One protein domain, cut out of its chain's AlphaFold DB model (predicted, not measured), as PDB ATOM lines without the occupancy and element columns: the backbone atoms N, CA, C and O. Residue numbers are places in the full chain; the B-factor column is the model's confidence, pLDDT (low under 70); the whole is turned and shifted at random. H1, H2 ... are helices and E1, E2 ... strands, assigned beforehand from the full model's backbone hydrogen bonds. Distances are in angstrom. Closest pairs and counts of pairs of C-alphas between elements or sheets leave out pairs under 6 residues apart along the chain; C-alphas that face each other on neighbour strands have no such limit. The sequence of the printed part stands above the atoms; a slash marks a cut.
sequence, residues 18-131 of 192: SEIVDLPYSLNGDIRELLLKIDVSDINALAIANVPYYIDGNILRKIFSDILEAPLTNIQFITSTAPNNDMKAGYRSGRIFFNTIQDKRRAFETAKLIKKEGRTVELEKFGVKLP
ATOM      1  N   SER A  18     -17.033 -40.153 -11.787       61.28
ATOM      2  CA  SER A  18     -18.144 -39.735 -12.613       61.28
ATOM      3  C   SER A  18     -18.259 -38.222 -12.449       61.28
ATOM      4  O   SER A  18     -18.811 -37.757 -11.452       61.28
ATOM      5  N   GLU A  19     -17.618 -37.486 -13.350       74.31
ATOM      6  CA  GLU A  19     -17.564 -36.031 -13.333       74.31
ATOM      7  C   GLU A  19     -18.967 -35.481 -13.608       74.31
ATOM      8  O   GLU A  19     -19.697 -36.004 -14.455       74.31
ATOM      9  N   ILE A  20     -19.351 -34.469 -12.831       82.31
ATOM     10  CA  ILE A  20     -20.588 -33.714 -13.017       82.31
ATOM     11  C   ILE A  20     -20.172 -32.327 -13.489       82.31
ATOM     12  O   ILE A  20     -19.308 -31.696 -12.877       82.31
ATOM     13  N   VAL A  21     -20.764 -31.890 -14.592       84.25
ATOM     14  CA  VAL A  21     -20.551 -30.577 -15.190       84.25
ATOM     15  C   VAL A  21     -21.858 -29.810 -15.120       84.25
ATOM     16  O   VAL A  21     -22.904 -30.314 -15.525       84.25
ATOM     17  N   ASP A  22     -21.771 -28.581 -14.633       85.44
ATOM     18  CA  ASP A  22     -22.910 -27.675 -14.560       85.44
ATOM     19  C   ASP A  22     -22.906 -26.836 -15.838       85.44
ATOM     20  O   ASP A  22     -21.920 -26.160 -16.132       85.44
ATOM     21  N   LEU A  23     -23.978 -26.915 -16.619       87.81
ATOM     22  CA  LEU A  23     -24.198 -26.085 -17.794       87.81
ATOM     23  C   LEU A  23     -25.075 -24.898 -17.380       87.81
ATOM     24  O   LEU A  23     -26.289 -25.071 -17.209       87.81
ATOM     25  N   PRO A  24     -24.490 -23.708 -17.186       85.69
ATOM     26  CA  PRO A  24     -25.249 -22.540 -16.787       85.69
ATOM     27  C   PRO A  24     -26.098 -22.028 -17.954       85.69
ATOM     28  O   PRO A  24     -25.642 -21.925 -19.095       85.69
ATOM     29  N   TYR A  25     -27.339 -21.670 -17.660       86.00
ATOM     30  CA  TYR A  25     -28.269 -21.050 -18.588       86.00
ATOM     31  C   TYR A  25     -28.921 -19.833 -17.942       86.00
ATOM     32  O   TYR A  25     -29.091 -19.779 -16.723       86.00
ATOM     33  N   SER A  26     -29.281 -18.859 -18.766       85.06
ATOM     34  CA  SER A  26     -29.944 -17.630 -18.353       85.06
ATOM     35  C   SER A  26     -31.291 -17.493 -19.049       85.06
ATOM     36  O   SER A  26     -31.470 -17.886 -20.207       85.06
ATOM     37  N   LEU A  27     -32.271 -16.968 -18.321       82.19
ATOM     38  CA  LEU A  27     -33.588 -16.647 -18.856       82.19
ATOM     39  C   LEU A  27     -34.132 -15.429 -18.113       82.19
ATOM     40  O   LEU A  27     -34.309 -15.489 -16.900       82.19
ATOM     41  N   ASN A  28     -34.371 -14.324 -18.821       78.12
ATOM     42  CA  ASN A  28     -34.781 -13.035 -18.258       78.12
ATOM     43  C   ASN A  28     -33.851 -12.527 -17.135       78.12
ATOM     44  O   ASN A  28     -34.305 -11.901 -16.181       78.12
ATOM     45  N   GLY A  29     -32.549 -12.819 -17.223       73.06
ATOM     46  CA  GLY A  29     -31.545 -12.443 -16.216       73.06
ATOM     47  C   GLY A  29     -31.389 -13.417 -15.040       73.06
ATOM     48  O   GLY A  29     -30.390 -13.331 -14.326       73.06
ATOM     49  N   ASP A  30     -32.291 -14.390 -14.870       77.94
ATOM     50  CA  ASP A  30     -32.134 -15.452 -13.872       77.94
ATOM     51  C   ASP A  30     -31.145 -16.508 -14.373       77.94
ATOM     52  O   ASP A  30     -31.389 -17.171 -15.384       77.94
ATOM     53  N   ILE A  31     -30.044 -16.702 -13.640       80.31
ATOM     54  CA  ILE A  31     -29.036 -17.724 -13.945       80.31
ATOM     55  C   ILE A  31     -29.350 -19.004 -13.168       80.31
ATOM     56  O   ILE A  31     -29.534 -18.994 -11.949       80.31
ATOM     57  N   ARG A  32     -29.389 -20.125 -13.883       82.75
ATOM     58  CA  ARG A  32     -29.606 -21.470 -13.342       82.75
ATOM     59  C   ARG A  32     -28.671 -22.462 -14.023       82.75
ATOM     60  O   ARG A  32     -27.988 -22.128 -14.981       82.75
ATOM     61  N   GLU A  33     -28.642 -23.691 -13.526       83.44
ATOM     62  CA  GLU A  33     -27.690 -24.707 -13.975       83.44
ATOM     63  C   GLU A  33     -28.409 -26.007 -14.343       83.44
ATOM     64  O   GLU A  33     -29.256 -26.497 -13.592       83.44
ATOM     65  N   LEU A  34     -28.067 -26.570 -15.502       85.69
ATOM     66  CA  LEU A  34     -28.380 -27.953 -15.858       85.69
ATOM     67  C   LEU A  34     -27.213 -28.838 -15.439       85.69
ATOM     68  O   LEU A  34     -26.064 -28.525 -15.729       85.69
ATOM     69  N   LEU A  35     -27.500 -29.963 -14.796       84.69
ATOM     70  CA  LEU A  35     -26.453 -30.879 -14.353       84.69
ATOM     71  C   LEU A  35     -26.264 -31.973 -15.397       84.69
ATOM     72  O   LEU A  35     -27.208 -32.705 -15.700       84.69
ATOM     73  N   LEU A  36     -25.048 -32.101 -15.916       87.12
ATOM     74  CA  LEU A  36     -24.660 -33.113 -16.889       87.12
ATOM     75  C   LEU A  36     -23.667 -34.083 -16.270       87.12
ATOM     76  O   LEU A  36     -22.709 -33.692 -15.608       87.12
ATOM     77  N   LYS A  37     -23.875 -35.373 -16.513       86.88
ATOM     78  CA  LYS A  37     -23.007 -36.434 -16.011       86.88
ATOM     79  C   LYS A  37     -22.828 -37.506 -17.072       86.88
ATOM     80  O   LYS A  37     -23.791 -37.900 -17.725       86.88
ATOM     81  N   ILE A  38     -21.612 -38.027 -17.209       85.06
ATOM     82  CA  ILE A  38     -21.368 -39.194 -18.063       85.06
ATOM     83  C   ILE A  38     -22.136 -40.393 -17.496       85.06
ATOM     84  O   ILE A  38     -21.911 -40.783 -16.345       85.06
ATOM     85  N   ASP A  39     -23.040 -40.970 -18.294       76.31
ATOM     86  CA  ASP A  39     -23.713 -42.204 -17.901       76.31
ATOM     87  C   ASP A  39     -22.728 -43.371 -18.039       76.31
ATOM     88  O   ASP A  39     -22.060 -43.541 -19.059       76.31
ATOM     89  N   VAL A  40     -22.598 -44.150 -16.970       71.62
ATOM     90  CA  VAL A  40     -21.735 -45.340 -16.931       71.62
ATOM     91  C   VAL A  40     -22.485 -46.559 -17.479       71.62
ATOM     92  O   VAL A  40     -21.868 -47.548 -17.860       71.62
ATOM     93  N   SER A  41     -23.817 -46.482 -17.528       73.31
ATOM     94  CA  SER A  41     -24.701 -47.565 -17.966       73.31
ATOM     95  C   SER A  41     -24.791 -47.658 -19.487       73.31
ATOM     96  O   SER A  41     -25.013 -48.743 -20.012       73.31
ATOM     97  N   ASP A  42     -24.631 -46.531 -20.187       76.81
ATOM     98  CA  ASP A  42     -24.729 -46.452 -21.641       76.81
ATOM     99  C   ASP A  42     -23.587 -45.601 -22.209       76.81
ATOM    100  O   ASP A  42     -23.338 -44.468 -21.791       76.81
ATOM    101  N   ILE A  43     -22.872 -46.166 -23.181       80.12
ATOM    102  CA  ILE A  43     -21.656 -45.581 -23.738       80.12
ATOM    103  C   ILE A  43     -21.936 -44.315 -24.560       80.12
ATOM    104  O   ILE A  43     -21.039 -43.477 -24.685       80.12
ATOM    105  N   ASN A  44     -23.162 -44.149 -25.061       86.75
ATOM    106  CA  ASN A  44     -23.579 -43.038 -25.917       86.75
ATOM    107  C   ASN A  44     -24.557 -42.082 -25.225       86.75
ATOM    108  O   ASN A  44     -25.162 -41.253 -25.901       86.75
ATOM    109  N   ALA A  45     -24.709 -42.163 -23.900       87.44
ATOM    110  CA  ALA A  45     -25.637 -41.310 -23.166       87.44
ATOM    111  C   ALA A  45     -24.949 -40.389 -22.148       87.44
ATOM    112  O   ALA A  45     -23.936 -40.735 -21.533       87.44
ATOM    113  N   LEU A  46     -25.548 -39.217 -21.931       88.38
ATOM    114  CA  LEU A  46     -25.327 -38.412 -20.730       88.38
ATOM    115  C   LEU A  46     -26.588 -38.449 -19.870       88.38
ATOM    116  O   LEU A  46     -27.711 -38.389 -20.373       88.38
ATOM    117  N   ALA A  47     -26.399 -38.515 -18.559       88.19
ATOM    118  CA  ALA A  47     -27.459 -38.226 -17.613       88.19
ATOM    119  C   ALA A  47     -27.601 -36.705 -17.486       88.19
ATOM    120  O   ALA A  47     -26.604 -35.990 -17.354       88.19
ATOM    121  N   ILE A  48     -28.843 -36.231 -17.516       88.00
ATOM    122  CA  ILE A  48     -29.201 -34.826 -17.334       88.00
ATOM    123  C   ILE A  48     -30.123 -34.690 -16.124       88.00
ATOM    124  O   ILE A  48     -31.026 -35.508 -15.929       88.00
ATOM    125  N   ALA A  49     -29.912 -33.668 -15.304       86.12
ATOM    126  CA  ALA A  49     -30.764 -33.356 -14.165       86.12
ATOM    127  C   ALA A  49     -31.008 -31.849 -14.042       86.12
ATOM    128  O   ALA A  49     -30.349 -31.037 -14.694       86.12
ATOM    129  N   ASN A  50     -31.965 -31.497 -13.180       82.94
ATOM    130  CA  ASN A  50     -32.395 -30.122 -12.934       82.94
ATOM    131  C   ASN A  50     -33.011 -29.437 -14.170       82.94
ATOM    132  O   ASN A  50     -32.913 -28.225 -14.332       82.94
ATOM    133  N   VAL A  51     -33.658 -30.208 -15.053       85.44
ATOM    134  CA  VAL A  51     -34.323 -29.666 -16.246       85.44
ATOM    135  C   VAL A  51     -35.693 -29.111 -15.849       85.44
ATOM    136  O   VAL A  51     -36.575 -29.898 -15.499       85.44
ATOM    137  N   PRO A  52     -35.926 -27.793 -15.888       84.81
ATOM    138  CA  PRO A  52     -37.238 -27.234 -15.587       84.81
ATOM    139  C   PRO A  52     -38.283 -27.640 -16.638       84.81
ATOM    140  O   PRO A  52     -37.967 -27.944 -17.788       84.81
ATOM    141  N   TYR A  53     -39.560 -27.614 -16.258       84.19
ATOM    142  CA  TYR A  53     -40.663 -28.047 -17.127       84.19
ATOM    143  C   TYR A  53     -40.872 -27.188 -18.377       84.19
ATOM    144  O   TYR A  53     -41.336 -27.706 -19.390       84.19
ATOM    145  N   TYR A  54     -40.494 -25.909 -18.329       83.19
ATOM    146  CA  TYR A  54     -40.562 -25.010 -19.484       83.19
ATOM    147  C   TYR A  54     -39.445 -25.249 -20.515       83.19
ATOM    148  O   TYR A  54     -39.514 -24.707 -21.613       83.19
ATOM    149  N   ILE A  55     -38.430 -26.059 -20.189       86.62
ATOM    150  CA  ILE A  55     -37.436 -26.540 -21.155       86.62
ATOM    151  C   ILE A  55     -37.891 -27.917 -21.627       86.62
ATOM    152  O   ILE A  55     -37.743 -28.910 -20.914       86.62
ATOM    153  N   ASP A  56     -38.476 -27.978 -22.818       85.44
ATOM    154  CA  ASP A  56     -38.917 -29.220 -23.443       85.44
ATOM    155  C   ASP A  56     -37.770 -29.960 -24.162       85.44
ATOM    156  O   ASP A  56     -36.615 -29.524 -24.198       85.44
ATOM    157  N   GLY A  57     -38.088 -31.124 -24.734       86.38
ATOM    158  CA  GLY A  57     -37.108 -31.907 -25.485       86.38
ATOM    159  C   GLY A  57     -36.599 -31.195 -26.744       86.38
ATOM    160  O   GLY A  57     -35.451 -31.398 -27.130       86.38
ATOM    161  N   ASN A  58     -37.406 -30.335 -27.367       88.81
ATOM    162  CA  ASN A  58     -37.012 -29.614 -28.577       88.81
ATOM    163  C   ASN A  58     -35.992 -28.517 -28.263       88.81
ATOM    164  O   ASN A  58     -35.001 -28.379 -28.977       88.81
ATOM    165  N   ILE A  59     -36.191 -27.784 -27.168       89.81
ATOM    166  CA  ILE A  59     -35.248 -26.785 -26.666       89.81
ATOM    167  C   ILE A  59     -33.932 -27.463 -26.289       89.81
ATOM    168  O   ILE A  59     -32.878 -27.003 -26.715       89.81
ATOM    169  N   LEU A  60     -33.973 -28.593 -25.570       89.69
ATOM    170  CA  LEU A  60     -32.751 -29.351 -25.280       89.69
ATOM    171  C   LEU A  60     -32.037 -29.787 -26.562       89.69
ATOM    172  O   LEU A  60     -30.825 -29.627 -26.654       89.69
ATOM    173  N   ARG A  61     -32.755 -30.280 -27.578       90.88
ATOM    174  CA  ARG A  61     -32.139 -30.626 -28.870       90.88
ATOM    175  C   ARG A  61     -31.438 -29.433 -29.510       90.88
ATOM    176  O   ARG A  61     -30.318 -29.605 -29.974       90.88
ATOM    177  N   LYS A  62     -32.050 -28.247 -29.489       90.19
ATOM    178  CA  LYS A  62     -31.429 -27.021 -30.011       90.19
ATOM    179  C   LYS A  62     -30.199 -26.607 -29.208       90.19
ATOM    180  O   LYS A  62     -29.167 -26.346 -29.801       90.19
ATOM    181  N   ILE A  63     -30.256 -26.634 -27.875       89.69
ATOM    182  CA  ILE A  63     -29.091 -26.325 -27.027       89.69
ATOM    183  C   ILE A  63     -27.928 -27.268 -27.361       89.69
ATOM    184  O   ILE A  63     -26.801 -26.828 -27.570       89.69
ATOM    185  N   PHE A  64     -28.195 -28.570 -27.440       89.81
ATOM    186  CA  PHE A  64     -27.146 -29.551 -27.707       89.81
ATOM    187  C   PHE A  64     -26.618 -29.494 -29.146       89.81
ATOM    188  O   PHE A  64     -25.418 -29.635 -29.355       89.81
ATOM    189  N   SER A  65     -27.485 -29.238 -30.123       88.62
ATOM    190  CA  SER A  65     -27.099 -29.076 -31.526       88.62
ATOM    191  C   SER A  65     -26.316 -27.784 -31.763       88.62
ATOM    192  O   SER A  65     -25.219 -27.827 -32.309       88.62
ATOM    193  N   ASP A  66     -26.860 -26.648 -31.329       86.75
ATOM    194  CA  ASP A  66     -26.414 -25.325 -31.772       86.75
ATOM    195  C   ASP A  66     -25.303 -24.757 -30.881       86.75
ATOM    196  O   ASP A  66     -24.467 -23.998 -31.355       86.75
ATOM    197  N   ILE A  67     -25.285 -25.110 -29.589       87.06
ATOM    198  CA  ILE A  67     -24.281 -24.605 -28.634       87.06
ATOM    199  C   ILE A  67     -23.218 -25.653 -28.356       87.06
ATOM    200  O   ILE A  67     -22.032 -25.342 -28.298       87.06
ATOM    201  N   LEU A  68     -23.641 -26.896 -28.136       86.25
ATOM    202  CA  LEU A  68     -22.720 -27.973 -27.781       86.25
ATOM    203  C   LEU A  68     -22.186 -28.726 -29.007       86.25
ATOM    204  O   LEU A  68     -21.367 -29.631 -28.840       86.25
ATOM    205  N   GLU A  69     -22.625 -28.341 -30.213       87.75
ATOM    206  CA  GLU A  69     -22.215 -28.911 -31.506       87.75
ATOM    207  C   GLU A  69     -22.317 -30.445 -31.547       87.75
ATOM    208  O   GLU A  69     -21.480 -31.140 -32.138       87.75
ATOM    209  N   ALA A  70     -23.330 -30.979 -30.862       89.50
ATOM    210  CA  ALA A  70     -23.500 -32.397 -30.597       89.50
ATOM    211  C   ALA A  70     -24.975 -32.800 -30.776       89.50
ATOM    212  O   ALA A  70     -25.768 -32.729 -29.830       89.50
ATOM    213  N   PRO A  71     -25.373 -33.232 -31.986       87.75
ATOM    214  CA  PRO A  71     -26.759 -33.564 -32.274       87.75
ATOM    215  C   PRO A  71     -27.230 -34.771 -31.452       87.75
ATOM    216  O   PRO A  71     -26.571 -35.812 -31.369       87.75
ATOM    217  N   LEU A  72     -28.413 -34.629 -30.855       90.25
ATOM    218  CA  LEU A  72     -29.042 -35.669 -30.043       90.25
ATOM    219  C   LEU A  72     -29.899 -36.595 -30.906       90.25
ATOM    220  O   LEU A  72     -30.686 -36.134 -31.734       90.25
ATOM    221  N   THR A  73     -29.847 -37.895 -30.630       89.81
ATOM    222  CA  THR A  73     -30.763 -38.883 -31.218       89.81
ATOM    223  C   THR A  73     -32.064 -38.927 -30.428       89.81
ATOM    224  O   THR A  73     -33.148 -38.718 -30.981       89.81
ATOM    225  N   ASN A  74     -31.976 -39.097 -29.109       90.75
ATOM    226  CA  ASN A  74     -33.141 -39.241 -28.245       90.75
ATOM    227  C   ASN A  74     -32.971 -38.547 -26.888       90.75
ATOM    228  O   ASN A  74     -31.858 -38.334 -26.413       90.75
ATOM    229  N   ILE A  75     -34.097 -38.224 -26.253       91.12
ATOM    230  CA  ILE A  75     -34.172 -37.677 -24.900       91.12
ATOM    231  C   ILE A  75     -35.247 -38.453 -24.146       91.12
ATOM    232  O   ILE A  75     -36.386 -38.538 -24.598       91.12
ATOM    233  N   GLN A  76     -34.893 -38.996 -22.988       88.62
ATOM    234  CA  GLN A  76     -35.810 -39.726 -22.119       88.62
ATOM    235  C   GLN A  76     -35.811 -39.096 -20.731       88.62
ATOM    236  O   GLN A  76     -34.816 -39.176 -20.013       88.62
ATOM    237  N   PHE A  77     -36.926 -38.483 -20.336       84.38
ATOM    238  CA  PHE A  77     -37.133 -38.036 -18.959       84.38
ATOM    239  C   PHE A  77     -37.629 -39.209 -18.115       84.38
ATOM    240  O   PHE A  77     -38.601 -39.863 -18.480       84.38
ATOM    241  N   ILE A  78     -36.945 -39.481 -17.006       80.88
ATOM    242  CA  ILE A  78     -37.166 -40.669 -16.168       80.88
ATOM    243  C   ILE A  78     -37.823 -40.273 -14.847       80.88
ATOM    244  O   ILE A  78     -38.688 -40.983 -14.347       80.88
ATOM    245  N   THR A  79     -37.428 -39.134 -14.277       76.88
ATOM    246  CA  THR A  79     -37.894 -38.708 -12.953       76.88
ATOM    247  C   THR A  79     -38.412 -37.282 -12.981       76.88
ATOM    248  O   THR A  79     -37.811 -36.409 -13.609       76.88
ATOM    249  N   SER A  80     -39.481 -37.052 -12.227       78.44
ATOM    250  CA  SER A  80     -40.070 -35.747 -11.943       78.44
ATOM    251  C   SER A  80     -39.962 -35.460 -10.451       78.44
ATOM    252  O   SER A  80     -40.240 -36.339  -9.640       78.44
ATOM    253  N   THR A  81     -39.620 -34.226 -10.090       73.00
ATOM    254  CA  THR A  81     -39.720 -33.731  -8.710       73.00
ATOM    255  C   THR A  81     -40.956 -32.858  -8.476       73.00
ATOM    256  O   THR A  81     -41.060 -32.240  -7.423       73.00
ATOM    257  N   ALA A  82     -41.892 -32.780  -9.432       66.38
ATOM    258  CA  ALA A  82     -43.115 -31.992  -9.288       66.38
ATOM    259  C   ALA A  82     -44.063 -32.642  -8.257       66.38
ATOM    260  O   ALA A  82     -44.593 -33.724  -8.536       66.38
ATOM    261  N   PRO A  83     -44.305 -32.021  -7.086       59.34
ATOM    262  CA  PRO A  83     -45.267 -32.547  -6.125       59.34
ATOM    263  C   PRO A  83     -46.673 -32.471  -6.727       59.34
ATOM    264  O   PRO A  83     -47.059 -31.440  -7.273       59.34
ATOM    265  N   ASN A  84     -47.439 -33.561  -6.649       62.81
ATOM    266  CA  ASN A  84     -48.814 -33.644  -7.165       62.81
ATOM    267  C   ASN A  84     -48.970 -33.215  -8.641       62.81
ATOM    268  O   ASN A  84     -49.989 -32.632  -9.006       62.81
ATOM    269  N   ASN A  85     -47.963 -33.470  -9.487       62.41
ATOM    270  CA  ASN A  85     -47.915 -32.993 -10.878       62.41
ATOM    271  C   ASN A  85     -47.977 -31.461 -11.041       62.41
ATOM    272  O   ASN A  85     -48.195 -30.976 -12.153       62.41
ATOM    273  N   ASP A  86     -47.726 -30.682  -9.985       65.94
ATOM    274  CA  ASP A  86     -47.603 -29.234 -10.108       65.94
ATOM    275  C   ASP A  86     -46.253 -28.874 -10.748       65.94
ATOM    276  O   ASP A  86     -45.216 -28.714 -10.096       65.94
ATOM    277  N   MET A  87     -46.266 -28.778 -12.078       67.44
ATOM    278  CA  MET A  87     -45.094 -28.510 -12.916       67.44
ATOM    279  C   MET A  87     -44.451 -27.140 -12.643       67.44
ATOM    280  O   MET A  87     -43.355 -26.878 -13.138       67.44
ATOM    281  N   LYS A  88     -45.102 -26.274 -11.852       63.47
ATOM    282  CA  LYS A  88     -44.663 -24.900 -11.569       63.47
ATOM    283  C   LYS A  88     -43.353 -24.813 -10.783       63.47
ATOM    284  O   LYS A  88     -42.604 -23.858 -10.949       63.47
ATOM    285  N   ALA A  89     -43.071 -25.796  -9.931       62.03
ATOM    286  CA  ALA A  89     -41.884 -25.804  -9.066       62.03
ATOM    287  C   ALA A  89     -41.021 -27.067  -9.225       62.03
ATOM    288  O   ALA A  89     -40.053 -27.263  -8.490       62.03
ATOM    289  N   GLY A  90     -41.385 -27.944 -10.163       71.19
ATOM    290  CA  GLY A  90     -40.700 -29.209 -10.381       71.19
ATOM    291  C   GLY A  90     -39.522 -29.108 -11.347       71.19
ATOM    292  O   GLY A  90     -39.451 -28.235 -12.211       71.19
ATOM    293  N   TYR A  91     -38.636 -30.089 -11.249       82.62
ATOM    294  CA  TYR A  91     -37.580 -30.363 -12.212       82.62
ATOM    295  C   TYR A  91     -37.708 -31.793 -12.728       82.62
ATOM    296  O   TYR A  91     -38.352 -32.653 -12.120       82.62
ATOM    297  N   ARG A  92     -37.075 -32.047 -13.866       85.12
ATOM    298  CA  ARG A  92     -36.960 -33.361 -14.483       85.12
ATOM    299  C   ARG A  92     -35.507 -33.782 -14.562       85.12
ATOM    300  O   ARG A  92     -34.607 -32.957 -14.738       85.12
ATOM    301  N   SER A  93     -35.309 -35.088 -14.497       84.88
ATOM    302  CA  SER A  93     -34.025 -35.718 -14.785       84.88
ATOM    303  C   SER A  93     -34.236 -36.887 -15.731       84.88
ATOM    304  O   SER A  93     -35.322 -37.469 -15.807       84.88
ATOM    305  N   GLY A  94     -33.203 -37.214 -16.488       87.25
ATOM    306  CA  GLY A  94     -33.311 -38.163 -17.574       87.25
ATOM    307  C   GLY A  94     -31.979 -38.485 -18.222       87.25
ATOM    308  O   GLY A  94     -30.909 -38.266 -17.652       87.25
ATOM    309  N   ARG A  95     -32.073 -39.004 -19.441       89.88
ATOM    310  CA  ARG A  95     -30.950 -39.364 -20.296       89.88
ATOM    311  C   ARG A  95     -31.086 -38.691 -21.647       89.88
ATOM    312  O   ARG A  95     -32.178 -38.623 -22.210       89.88
ATOM    313  N   ILE A  96     -29.960 -38.238 -22.164       92.12
ATOM    314  CA  ILE A  96     -29.818 -37.750 -23.528       92.12
ATOM    315  C   ILE A  96     -28.877 -38.685 -24.273       92.12
ATOM    316  O   ILE A  96     -27.825 -39.059 -23.755       92.12
ATOM    317  N   PHE A  97     -29.286 -39.087 -25.467       91.25
ATOM    318  CA  PHE A  97     -28.584 -40.056 -26.293       91.25
ATOM    319  C   PHE A  97     -27.988 -39.354 -27.502       91.25
ATOM    320  O   PHE A  97     -28.623 -38.498 -28.121       91.25
ATOM    321  N   PHE A  98     -26.767 -39.747 -27.833       91.50
ATOM    322  CA  PHE A  98     -26.003 -39.220 -28.951       91.50
ATOM    323  C   PHE A  98     -25.872 -40.273 -30.043       91.50
ATOM    324  O   PHE A  98     -26.020 -41.471 -29.792       91.50
ATOM    325  N   ASN A  99     -25.581 -39.823 -31.262       88.62
ATOM    326  CA  ASN A  99     -25.317 -40.739 -32.364       88.62
ATOM    327  C   ASN A  99     -23.962 -41.440 -32.184       88.62
ATOM    328  O   ASN A  99     -23.828 -42.633 -32.452       88.62
ATOM    329  N   THR A 100     -22.961 -40.711 -31.676       88.69
ATOM    330  CA  THR A 100     -21.610 -41.237 -31.465       88.69
ATOM    331  C   THR A 100     -21.056 -40.929 -30.070       88.69
ATOM    332  O   THR A 100     -21.435 -39.962 -29.405       88.69
ATOM    333  N   ILE A 101     -20.066 -41.726 -29.645       88.25
ATOM    334  CA  ILE A 101     -19.283 -41.468 -28.422       88.25
ATOM    335  C   ILE A 101     -18.565 -40.109 -28.514       88.25
ATOM    336  O   ILE A 101     -18.349 -39.454 -27.492       88.25
ATOM    337  N   GLN A 102     -18.172 -39.696 -29.724       88.69
ATOM    338  CA  GLN A 102     -17.474 -38.435 -29.962       88.69
ATOM    339  C   GLN A 102     -18.395 -37.242 -29.708       88.69
ATOM    340  O   GLN A 102     -17.986 -36.336 -28.987       88.69
ATOM    341  N   ASP A 103     -19.642 -37.286 -30.183       89.88
ATOM    342  CA  ASP A 103     -20.639 -36.233 -29.938       89.88
ATOM    343  C   ASP A 103     -20.922 -36.088 -28.441       89.88
ATOM    344  O   ASP A 103     -20.911 -34.987 -27.898       89.88
ATOM    345  N   LYS A 104     -21.071 -37.218 -27.737       90.44
ATOM    346  CA  LYS A 104     -21.238 -37.235 -26.279       90.44
ATOM    347  C   LYS A 104     -20.077 -36.540 -25.562       90.44
ATOM    348  O   LYS A 104     -20.288 -35.746 -24.647       90.44
ATOM    349  N   ARG A 105     -18.837 -36.878 -25.937       88.62
ATOM    350  CA  ARG A 105     -17.626 -36.287 -25.341       88.62
ATOM    351  C   ARG A 105     -17.522 -34.804 -25.666       88.62
ATOM    352  O   ARG A 105     -17.252 -34.027 -24.760       88.62
ATOM    353  N   ARG A 106     -17.780 -34.422 -26.919       90.25
ATOM    354  CA  ARG A 106     -17.804 -33.024 -27.352       90.25
ATOM    355  C   ARG A 106     -18.801 -32.230 -26.521       90.25
ATOM    356  O   ARG A 106     -18.404 -31.251 -25.909       90.25
ATOM    357  N   ALA A 107     -20.037 -32.713 -26.386       90.75
ATOM    358  CA  ALA A 107     -21.054 -32.042 -25.583       90.75
ATOM    359  C   ALA A 107     -20.607 -31.808 -24.133       90.75
ATOM    360  O   ALA A 107     -20.805 -30.728 -23.578       90.75
ATOM    361  N   PHE A 108     -19.988 -32.823 -23.524       89.75
ATOM    362  CA  PHE A 108     -19.522 -32.759 -22.142       89.75
ATOM    363  C   PHE A 108     -18.352 -31.779 -21.955       89.75
ATOM    364  O   PHE A 108     -18.365 -30.973 -21.025       89.75
ATOM    365  N   GLU A 109     -17.365 -31.802 -22.853       90.06
ATOM    366  CA  GLU A 109     -16.216 -30.889 -22.808       90.06
ATOM    367  C   GLU A 109     -16.611 -29.445 -23.140       90.06
ATOM    368  O   GLU A 109     -16.170 -28.519 -22.461       90.06
ATOM    369  N   THR A 110     -17.498 -29.232 -24.117       90.31
ATOM    370  CA  THR A 110     -18.005 -27.893 -24.447       90.31
ATOM    371  C   THR A 110     -18.788 -27.304 -23.275       90.31
ATOM    372  O   THR A 110     -18.567 -26.150 -22.911       90.31
ATOM    373  N   ALA A 111     -19.631 -28.095 -22.601       89.38
ATOM    374  CA  ALA A 111     -20.320 -27.642 -21.391       89.38
ATOM    375  C   ALA A 111     -19.332 -27.238 -20.280       89.38
ATOM    376  O   ALA A 111     -19.518 -26.222 -19.606       89.38
ATOM    377  N   LYS A 112     -18.241 -27.995 -20.121       88.81
ATOM    378  CA  LYS A 112     -17.180 -27.699 -19.151       88.81
ATOM    379  C   LYS A 112     -16.431 -26.413 -19.497       88.81
ATOM    380  O   LYS A 112     -16.114 -25.634 -18.597       88.81
ATOM    381  N   LEU A 113     -16.182 -26.172 -20.784       89.06
ATOM    382  CA  LEU A 113     -15.573 -24.939 -21.274       89.06
ATOM    383  C   LEU A 113     -16.476 -23.728 -21.007       89.06
ATOM    384  O   LEU A 113     -16.004 -22.757 -20.426       89.06
ATOM    385  N   ILE A 114     -17.774 -23.820 -21.323       87.44
ATOM    386  CA  ILE A 114     -18.761 -22.754 -21.066       87.44
ATOM    387  C   ILE A 114     -18.756 -22.358 -19.587       87.44
ATOM    388  O   ILE A 114     -18.642 -21.174 -19.263       87.44
ATOM    389  N   LYS A 115     -18.802 -23.350 -18.686       85.50
ATOM    390  CA  LYS A 115     -18.720 -23.113 -17.240       85.50
ATOM    391  C   LYS A 115     -17.416 -22.418 -16.847       85.50
ATOM    392  O   LYS A 115     -17.432 -21.487 -16.047       85.50
ATOM    393  N   LYS A 116     -16.284 -22.865 -17.397       88.06
ATOM    394  CA  LYS A 116     -14.958 -22.303 -17.099       88.06
ATOM    395  C   LYS A 116     -14.819 -20.855 -17.579       88.06
ATOM    396  O   LYS A 116     -14.170 -20.059 -16.910       88.06
ATOM    397  N   GLU A 117     -15.421 -20.523 -18.716       88.69
ATOM    398  CA  GLU A 117     -15.429 -19.172 -19.289       88.69
ATOM    399  C   GLU A 117     -16.441 -18.235 -18.611       88.69
ATOM    400  O   GLU A 117     -16.482 -17.050 -18.936       88.69
ATOM    401  N   GLY A 118     -17.269 -18.741 -17.690       84.12
ATOM    402  CA  GLY A 118     -18.333 -17.962 -17.051       84.12
ATOM    403  C   GLY A 118     -19.439 -17.538 -18.022       84.12
ATOM    404  O   GLY A 118     -20.187 -16.603 -17.736       84.12
ATOM    405  N   ARG A 119     -19.542 -18.198 -19.181       86.44
ATOM    406  CA  ARG A 119     -20.596 -17.942 -20.169       86.44
ATOM    407  C   ARG A 119     -21.885 -18.629 -19.738       86.44
ATOM    408  O   ARG A 119     -21.847 -19.643 -19.051       86.44
ATOM    409  N   THR A 120     -23.024 -18.097 -20.170       87.62
ATOM    410  CA  THR A 120     -24.344 -18.689 -19.909       87.62
ATOM    411  C   THR A 120     -25.086 -18.933 -21.216       87.62
ATOM    412  O   THR A 120     -24.937 -18.187 -22.184       87.62
ATOM    413  N   VAL A 121     -25.871 -20.008 -21.258       86.75
ATOM    414  CA  VAL A 121     -26.766 -20.306 -22.377       86.75
ATOM    415  C   VAL A 121     -28.028 -19.457 -22.255       86.75
ATOM    416  O   VAL A 121     -28.884 -19.734 -21.421       86.75
ATOM    417  N   GLU A 122     -28.160 -18.437 -23.097       86.81
ATOM    418  CA  GLU A 122     -29.353 -17.584 -23.136       86.81
ATOM    419  C   GLU A 122     -30.532 -18.327 -23.776       86.81
ATOM    420  O   GLU A 122     -30.583 -18.532 -24.991       86.81
ATOM    421  N   LEU A 123     -31.510 -18.720 -22.959       85.44
ATOM    422  CA  LEU A 123     -32.690 -19.453 -23.424       85.44
ATOM    423  C   LEU A 123     -33.632 -18.596 -24.284       85.44
ATOM    424  O   LEU A 123     -34.374 -19.133 -25.108       85.44
ATOM    425  N   GLU A 124     -33.565 -17.272 -24.148       83.75
ATOM    426  CA  GLU A 124     -34.336 -16.310 -24.945       83.75
ATOM    427  C   GLU A 124     -34.059 -16.454 -26.448       83.75
ATOM    428  O   GLU A 124     -34.984 -16.381 -27.260       83.75
ATOM    429  N   LYS A 125     -32.811 -16.780 -26.821       83.75
ATOM    430  CA  LYS A 125     -32.400 -17.024 -28.216       83.75
ATOM    431  C   LYS A 125     -33.138 -18.198 -28.859       83.75
ATOM    432  O   LYS A 125     -33.293 -18.236 -30.076       83.75
ATOM    433  N   PHE A 126     -33.636 -19.133 -28.054       81.50
ATOM    434  CA  PHE A 126     -34.398 -20.291 -28.525       81.50
ATOM    435  C   PHE A 126     -35.916 -20.054 -28.529       81.50
ATOM    436  O   PHE A 126     -36.676 -20.988 -28.799       81.50
ATOM    437  N   GLY A 127     -36.364 -18.824 -28.248       77.88
ATOM    438  CA  GLY A 127     -37.780 -18.460 -28.183       77.88
ATOM    439  C   GLY A 127     -38.487 -18.971 -26.927       77.88
ATOM    440  O   GLY A 127     -39.718 -19.021 -26.895       77.88
ATOM    441  N   VAL A 128     -37.730 -19.366 -25.896       80.06
ATOM    442  CA  VAL A 128     -38.295 -19.840 -24.631       80.06
ATOM    443  C   VAL A 128     -38.905 -18.658 -23.897       80.06
ATOM    444  O   VAL A 128     -38.205 -17.735 -23.490       80.06
ATOM    445  N   LYS A 129     -40.224 -18.692 -23.715       73.88
ATOM    446  CA  LYS A 129     -40.938 -17.731 -22.876       73.88
ATOM    447  C   LYS A 129     -41.209 -18.358 -21.522       73.88
ATOM    448  O   LYS A 129     -41.682 -19.493 -21.442       73.88
ATOM    449  N   LEU A 130     -40.938 -17.600 -20.465       71.19
ATOM    450  CA  LEU A 130     -41.335 -18.002 -19.128       71.19
ATOM    451  C   LEU A 130     -42.863 -18.142 -19.062       71.19
ATOM    452  O   LEU A 130     -43.582 -17.237 -19.499       71.19
ATOM    453  N   PRO A 131     -43.380 -19.257 -18.526       68.06
ATOM    454  CA  PRO A 131     -44.805 -19.393 -18.279       68.06
ATOM    455  C   PRO A 131     -45.301 -18.298 -17.328       68.06
ATOM    456  O   PRO A 131     -44.578 -17.893 -16.422       68.06
TER     457      PRO A 131
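Overview. This is residues 18 to 131 of the 192 residues of the protein "Hypothetical protein" of Meloidogyne enterolobii (UniProt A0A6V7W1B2). A strongly twisted sheet of five antiparallel strands forms a wall, with helices H1 and H2 on one face as a second layer, while the short H3 sits near the end of E1. The longer helix, H2, runs slantwise over E2 and E3, and H1, about perpendicular to it, lies beside E4. The 114 printed residues have three named helices and five named strands, in the order E1, E2, E3, H1, E4, E5, H2, H3; the sheet's order is E1, E2, E3, E5, E4. The class is mixed, helices and strands, and the whole is compact, with a radius of gyration of the C-alphas of 13.4 A and spans of 36 by 30 by 23 A.

Along the chain. E1, residues 20 to 27, begins at C-alpha 20 (-20.588, -33.714, -13.017) and is 22.2 A long. E2 is residues 30 to 38, 26.4 A. E3, residues 45 to 52, 19.8 A, bends by 57 degrees at residue 49. H1 is residues 57 to 67, 15.1 A. E4, residues 72 to 80, is 21.2 A long, and E5, residues 91 to 98, is 22.2 A. H2, residues 101 to 116, 22.7 A, begins at C-alpha 101 (-19.283, -41.468, -28.422). H3, residues 123 to 126, 5.4 A, ends at C-alpha 126 (-34.398, -20.291, -28.525).

Arrangement. E1, E2 and E3 form a meander, each strand the antiparallel neighbour of the one before. Within hydrogen-bond range are N 23 and O 34 of the hairpin E1 and E2, 2.8 A, and N 37 and O 47 of the hairpin E2 and E3, 2.9 A. So are N 48 and O 94 of E3 and E5, 2.9 A, and N 95 and O 76 of the hairpin E4 and E5, 2.8 A. E3, H1 and E4 form a split strand-helix-strand unit, two strands running the same way with E5 between them, and its crossover is right-handed. H1 is on the sheet at a height of 4.8 A, over none of the strands; its closest C-alphas to E4 are those of Arg 61 and Leu 72, 6.0 A. H2 is on the sheet at a height of 8.5 A, and its closest C-alphas to E1 are those of Ala 111 and Leu 23, 5.5 A. H1 and H2 are close but not clearly touching, with C-alphas 64 and 107 closest at 6.9 A and lines at 77 degrees. H3 only grazes the sheet, with residues 123 to 125. In H1 and H2 every O i to N i+4 pair is within hydrogen-bond range; H3 is too short for such a pair.

Size, cuts and confidence. The two C-alphas farthest apart, those of Asn 84 and Gln 102, are 39.0 A apart. The printed part has no cut and no long link. The mean pLDDT of the printed part is 83.4; residue 18, residues 82 to 89 and residue 131 are under 70.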